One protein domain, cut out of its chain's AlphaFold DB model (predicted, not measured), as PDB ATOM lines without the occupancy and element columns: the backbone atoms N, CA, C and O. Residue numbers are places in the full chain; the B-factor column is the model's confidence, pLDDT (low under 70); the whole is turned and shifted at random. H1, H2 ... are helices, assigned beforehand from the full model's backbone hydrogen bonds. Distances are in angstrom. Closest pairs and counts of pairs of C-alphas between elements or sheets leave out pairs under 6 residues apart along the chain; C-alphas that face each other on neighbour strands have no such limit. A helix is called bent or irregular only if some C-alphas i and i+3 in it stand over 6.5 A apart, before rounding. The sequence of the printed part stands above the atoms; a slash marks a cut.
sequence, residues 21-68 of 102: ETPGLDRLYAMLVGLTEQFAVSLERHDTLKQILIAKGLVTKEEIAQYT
ATOM      1  N   GLU A  21     192.635 314.314 240.117       88.25
ATOM      2  CA  GLU A  21     192.468 314.738 241.516       88.25
ATOM      3  C   GLU A  21     191.514 313.826 242.306       88.25
ATOM      4  O   GLU A  21     191.569 313.772 243.533       88.25
ATOM      5  N   THR A  22     190.614 313.110 241.620       88.88
ATOM      6  CA  THR A  22     189.671 312.180 242.250       88.88
ATOM      7  C   THR A  22     190.378 310.874 242.633       88.88
ATOM      8  O   THR A  22     190.808 310.138 241.736       88.88
ATOM      9  N   PRO A  23     190.445 310.519 243.934       83.25
ATOM     10  CA  PRO A  23     191.102 309.295 244.371       83.25
ATOM     11  C   PRO A  23     190.514 308.056 243.688       83.25
ATOM     12  O   PRO A  23     189.301 307.865 243.649       83.25
ATOM     13  N   GLY A  24     191.383 307.202 243.148       81.44
ATOM     14  CA  GLY A  24     190.989 305.943 242.506       81.44
ATOM     15  C   GLY A  24     190.565 306.051 241.036       81.44
ATOM     16  O   GLY A  24     190.476 305.012 240.378       81.44
ATOM     17  N   LEU A  25     190.394 307.257 240.484       87.62
ATOM     18  CA  LEU A  25     189.969 307.435 239.091       87.62
ATOM     19  C   LEU A  25     191.012 306.904 238.093       87.62
ATOM     20  O   LEU A  25     190.661 306.173 237.169       87.62
ATOM     21  N   ASP A  26     192.303 307.144 238.336       82.31
ATOM     22  CA  ASP A  26     193.398 306.564 237.542       82.31
ATOM     23  C   ASP A  26     193.375 305.030 237.516       82.31
ATOM     24  O   ASP A  26     193.643 304.403 236.489       82.31
ATOM     25  N   ARG A  27     193.021 304.402 238.645       78.81
ATOM     26  CA  ARG A  27     192.928 302.937 238.751       78.81
ATOM     27  C   ARG A  27     191.733 302.415 237.964       78.81
ATOM     28  O   ARG A  27     191.875 301.412 237.270       78.81
ATOM     29  N   LEU A  28     190.595 303.104 238.031       85.94
ATOM     30  CA  LEU A  28     189.416 302.782 237.230       85.94
ATOM     31  C   LEU A  28     189.723 302.872 235.730       85.94
ATOM     32  O   LEU A  28     189.425 301.934 234.993       85.94
ATOM     33  N   TYR A  29     190.375 303.950 235.286       86.81
ATOM     34  CA  TYR A  29     190.788 304.098 233.890       86.81
ATOM     35  C   TYR A  29     191.775 303.012 233.463       86.81
ATOM     36  O   TYR A  29     191.589 302.414 232.404       86.81
ATOM     37  N   ALA A  30     192.780 302.700 234.284       81.00
ATOM     38  CA  ALA A  30     193.722 301.622 233.990       81.00
ATOM     39  C   ALA A  30     193.017 300.260 233.849       81.00
ATOM     40  O   ALA A  30     193.314 299.505 232.923       81.00
ATOM     41  N   MET A  31     192.048 299.964 234.725       86.50
ATOM     42  CA  MET A  31     191.224 298.755 234.619       86.50
ATOM     43  C   MET A  31     190.372 298.752 233.346       86.50
ATOM     44  O   MET A  31     190.324 297.734 232.659       86.50
ATOM     45  N   LEU A  32     189.740 299.877 232.998       92.38
ATOM     46  CA  LEU A  32     188.908 299.994 231.800       92.38
ATOM     47  C   LEU A  32     189.725 299.819 230.512       92.38
ATOM     48  O   LEU A  32     189.292 299.107 229.605       92.38
ATOM     49  N   VAL A  33     190.910 300.431 230.439       89.75
ATOM     50  CA  VAL A  33     191.832 300.268 229.305       89.75
ATOM     51  C   VAL A  33     192.269 298.810 229.188       89.75
ATOM     52  O   VAL A  33     192.129 298.230 228.114       89.75
ATOM     53  N   GLY A  34     192.701 298.191 230.292       86.94
ATOM     54  CA  GLY A  34     193.083 296.777 230.299       86.94
ATOM     55  C   GLY A  34     191.937 295.851 229.880       86.94
ATOM     56  O   GLY A  34     192.135 294.948 229.071       86.94
ATOM     57  N   LEU A  35     190.713 296.099 230.357       93.00
ATOM     58  CA  LEU A  35     189.528 295.340 229.953       93.00
ATOM     59  C   LEU A  35     189.214 295.517 228.462       93.00
ATOM     60  O   LEU A  35     188.889 294.545 227.782       93.00
ATOM     61  N   THR A  36     189.331 296.742 227.947       93.44
ATOM     62  CA  THR A  36     189.094 297.049 226.530       93.44
ATOM     63  C   THR A  36     190.106 296.334 225.637       93.44
ATOM     64  O   THR A  36     189.728 295.778 224.607       93.44
ATOM     65  N   GLU A  37     191.372 296.279 226.051       93.38
ATOM     66  CA  GLU A  37     192.417 295.524 225.355       93.38
ATOM     67  C   GLU A  37     192.097 294.025 225.324       93.38
ATOM     68  O   GLU A  37     192.099 293.408 224.256       93.38
ATOM     69  N   GLN A  38     191.730 293.437 226.468       93.25
ATOM     70  CA  GLN A  38     191.325 292.027 226.521       93.25
ATOM     71  C   GLN A  38     190.094 291.749 225.647       93.25
ATOM     72  O   GLN A  38     190.015 290.707 224.989       93.25
ATOM     73  N   PHE A  39     189.144 292.682 225.595       96.25
ATOM     74  CA  PHE A  39     187.972 292.567 224.736       96.25
ATOM     75  C   PHE A  39     188.338 292.631 223.246       96.25
ATOM     76  O   PHE A  39     187.857 291.803 222.472       96.25
ATOM     77  N   ALA A  40     189.235 293.539 222.849       96.06
ATOM     78  CA  ALA A  40     189.731 293.631 221.476       96.06
ATOM     79  C   ALA A  40     190.414 292.325 221.034       96.06
ATOM     80  O   ALA A  40     190.040 291.749 220.011       96.06
ATOM     81  N   VAL A  41     191.315 291.785 221.864       97.62
ATOM     82  CA  VAL A  41     191.970 290.490 221.609       97.62
ATOM     83  C   VAL A  41     190.943 289.355 221.500       97.62
ATOM     84  O   VAL A  41     191.075 288.467 220.659       97.62
ATOM     85  N   SER A  42     189.890 289.366 222.322       96.88
ATOM     86  CA  SER A  42     188.813 288.369 222.248       96.88
ATOM     87  C   SER A  42     188.056 288.426 220.914       96.88
ATOM     88  O   SER A  42     187.826 287.388 220.289       96.88
ATOM     89  N   LEU A  43     187.731 289.629 220.422       97.12
ATOM     90  CA  LEU A  43     187.096 289.817 219.112       97.12
ATOM     91  C   LEU A  43     187.980 289.304 217.968       97.12
ATOM     92  O   LEU A  43     187.490 288.587 217.094       97.12
ATOM     93  N   GLU A  44     189.280 289.600 218.002       98.12
ATOM     94  CA  GLU A  44     190.246 289.101 217.016       98.12
ATOM     95  C   GLU A  44     190.360 287.573 217.042       98.12
ATOM     96  O   GLU A  44     190.401 286.917 215.995       98.12
ATOM     97  N   ARG A  45     190.356 286.974 218.239       97.75
ATOM     98  CA  ARG A  45     190.368 285.515 218.402       97.75
ATOM     99  C   ARG A  45     189.089 284.879 217.870       97.75
ATOM    100  O   ARG A  45     189.171 283.855 217.193       97.75
ATOM    101  N   HIS A  46     187.924 285.477 218.123       96.44
ATOM    102  CA  HIS A  46     186.668 285.020 217.529       96.44
ATOM    103  C   HIS A  46     186.698 285.110 216.002       96.44
ATOM    104  O   HIS A  46     186.225 284.189 215.333       96.44
ATOM    105  N   ASP A  47     187.269 286.177 215.434       96.88
ATOM    106  CA  ASP A  47     187.406 286.279 213.984       96.88
ATOM    107  C   ASP A  47     188.337 285.210 213.416       96.88
ATOM    108  O   ASP A  47     187.942 284.459 212.526       96.88
ATOM    109  N   THR A  48     189.508 285.048 214.026       98.00
ATOM    110  CA  THR A  48     190.485 284.018 213.662       98.00
ATOM    111  C   THR A  48     189.857 282.622 213.666       98.00
ATOM    112  O   THR A  48     190.041 281.858 212.717       98.00
ATOM    113  N   LEU A  49     189.061 282.290 214.689       97.75
ATOM    114  CA  LEU A  49     188.342 281.016 214.755       97.75
ATOM    115  C   LEU A  49     187.360 280.846 213.587       97.75
ATOM    116  O   LEU A  49     187.393 279.805 212.931       97.75
ATOM    117  N   LYS A  50     186.536 281.859 213.277       96.50
ATOM    118  CA  LYS A  50     185.627 281.809 212.115       96.50
ATOM    119  C   LYS A  50     186.402 281.591 210.813       96.50
ATOM    120  O   LYS A  50     186.029 280.716 210.034       96.50
ATOM    121  N   GLN A  51     187.487 282.341 210.589       97.56
ATOM    122  CA  GLN A  51     188.296 282.223 209.369       97.56
ATOM    123  C   GLN A  51     188.900 280.822 209.225       97.56
ATOM    124  O   GLN A  51     188.836 280.239 208.146       97.56
ATOM    125  N   ILE A  52     189.433 280.246 210.309       98.19
ATOM    126  CA  ILE A  52     189.992 278.887 210.299       98.19
ATOM    127  C   ILE A  52     188.915 277.847 209.965       98.19
ATOM    128  O   ILE A  52     189.171 276.942 209.169       98.19
ATOM    129  N   LEU A  53     187.720 277.954 210.555       97.94
ATOM    130  CA  LEU A  53     186.624 277.012 210.303       97.94
ATOM    131  C   LEU A  53     186.129 277.087 208.849       97.94
ATOM    132  O   LEU A  53     185.941 276.044 208.222       97.94
ATOM    133  N   ILE A  54     185.997 278.301 208.299       97.69
ATOM    134  CA  ILE A  54     185.629 278.524 206.893       97.69
ATOM    135  C   ILE A  54     186.716 277.985 205.958       97.69
ATOM    136  O   ILE A  54     186.411 277.264 205.012       97.69
ATOM    137  N   ALA A  55     187.991 278.284 206.228       97.69
ATOM    138  CA  ALA A  55     189.111 277.827 205.403       97.69
ATOM    139  C   ALA A  55     189.227 276.295 205.361       97.69
ATOM    140  O   ALA A  55     189.645 275.730 204.353       97.69
ATOM    141  N   LYS A  56     188.828 275.614 206.443       97.75
ATOM    142  CA  LYS A  56     188.749 274.149 206.510       97.75
ATOM    143  C   LYS A  56     187.469 273.566 205.899       97.75
ATOM    144  O   LYS A  56     187.334 272.347 205.874       97.75
ATOM    145  N   GLY A  57     186.538 274.402 205.438       96.62
ATOM    146  CA  GLY A  57     185.252 273.975 204.880       96.62
ATOM    147  C   GLY A  57     184.305 273.345 205.905       96.62
ATOM    148  O   GLY A  57     183.428 272.582 205.518       96.62
ATOM    149  N   LEU A  58     184.495 273.622 207.203       97.50
ATOM    150  CA  LEU A  58     183.673 273.046 208.276       97.50
ATOM    151  C   LEU A  58     182.351 273.789 208.479       97.50
ATOM    152  O   LEU A  58     181.403 273.199 208.981       97.50
ATOM    153  N   VAL A  59     182.315 275.071 208.120       96.25
ATOM    154  CA  VAL A  59     181.141 275.950 208.196       96.25
ATOM    155  C   VAL A  59     181.175 276.931 207.027       96.25
ATOM    156  O   VAL A  59     182.254 277.258 206.519       96.25
ATOM    157  N   THR A  60     180.015 277.444 206.620       95.94
ATOM    158  CA  THR A  60     179.928 278.529 205.627       95.94
ATOM    159  C   THR A  60     179.722 279.891 206.291       95.94
ATOM    160  O   THR A  60     179.363 279.994 207.468       95.94
ATOM    161  N   LYS A  61     179.952 280.976 205.540       93.62
ATOM    162  CA  LYS A  61     179.660 282.335 206.027       93.62
ATOM    163  C   LYS A  61     178.164 282.510 206.283       93.62
ATOM    164  O   LYS A  61     177.780 283.133 207.270       93.62
ATOM    165  N   GLU A  62     177.344 281.942 205.407       96.12
ATOM    166  CA  GLU A  62     175.887 281.970 205.471       96.12
ATOM    167  C   GLU A  62     175.377 281.218 206.704       96.12
ATOM    168  O   GLU A  62     174.524 281.738 207.417       96.12
ATOM    169  N   GLU A  63     175.947 280.048 207.005       95.69
ATOM    170  CA  GLU A  63     175.603 279.256 208.188       95.69
ATOM    171  C   GLU A  63     175.888 280.021 209.485       95.69
ATOM    172  O   GLU A  63     175.027 280.082 210.360       95.69
ATOM    173  N   ILE A  64     177.050 280.680 209.590       93.88
ATOM    174  CA  ILE A  64     177.378 281.527 210.749       93.88
ATOM    175  C   ILE A  64     176.400 282.706 210.865       93.88
ATOM    176  O   ILE A  64     175.952 283.023 211.965       93.88
ATOM    177  N   ALA A  65     176.070 283.366 209.751       93.44
ATOM    178  CA  ALA A  65     175.206 284.549 209.748       93.44
ATOM    179  C   ALA A  65     173.734 284.228 210.062       93.44
ATOM    180  O   ALA A  65     173.033 285.062 210.631       93.44
ATOM    181  N   GLN A  66     173.266 283.037 209.686       96.75
ATOM    182  CA  GLN A  66     171.886 282.585 209.893       96.75
ATOM    183  C   GLN A  66     171.723 281.714 211.144       96.75
ATOM    184  O   GLN A  66     170.606 281.300 211.469       96.75
ATOM    185  N   TYR A  67     172.821 281.429 211.849       95.50
ATOM    186  CA  TYR A  67     172.801 280.582 213.028       95.50
ATOM    187  C   TYR A  67     171.817 281.117 214.072       95.50
ATOM    188  O   TYR A  67     171.978 282.207 214.622       95.50
ATOM    189  N   THR A  68     170.816 280.296 214.381       96.25
ATOM    190  CA  THR A  68     169.873 280.541 215.467       96.25
ATOM    191  C   THR A  68     170.152 279.526 216.574       96.25
ATOM    192  O   THR A  68     170.032 278.323 216.330       96.25
TER     193      THR A  68
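AT A GLANCE: This is residues 21 to 68 of the 102 residues of an uncharacterized protein of Parvularcula sp. SM1705 (UniProt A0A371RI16). One long, unbent helix, H1, makes most of the length of this rod-shaped model, and residues 21 to 49, of which 25 to 49 belong to H1, stick out free. After the last residue of H1, Ala 55, residues 56 to 60 turn into a short helix, H2, which points off steeply to one side, like the foot of an L. The printed part has 48 residues with two named helices, H1 then H2, and no named strand; the class is all helix. The whole is extended, with a radius of gyration of the C-alphas of 17.7 A and spans of 55 by 21 by 9 A.

IN THESE COORDINATES: H1 is residues 25 to 55, Leu 25 to Ala 55, and measures 44.9 A from first to last C-alpha. It begins at C-alpha 25 at (189.969, 307.435, 239.091) and ends at C-alpha 55 at (189.111, 277.827, 205.403). H2 is residues 61 to 66, Lys 61 to Gln 66, and measures 8.7 A, ending at C-alpha 66 at (171.886, 282.585, 209.893).

HOW THE PARTS SIT: H1 and H2 are close but not clearly touching, with 1 pair of C-alphas within 8 A. Their closest C-alphas are those of Ile 54 and Lys 61, 7.1 A apart. Their lines stand at a steep tilt of 65 degrees, and they run opposite ways. Their centres are 22.4 A apart. In H1 and H2 every O i to N i+4 pair is within hydrogen-bond range. Neither helix is bent.

THE WHOLE: The outline is a rod, and the two C-alphas farthest apart are those of Glu 21 and Gly 57, at 55.3 A. The first and last printed C-alphas, of Glu 21 and Thr 68, are 48.6 A apart. The link from H1 to H2, 5 residues, is tight. The printed part has no cut. The mean pLDDT of the printed part is 93.2, and no printed residue is under 70.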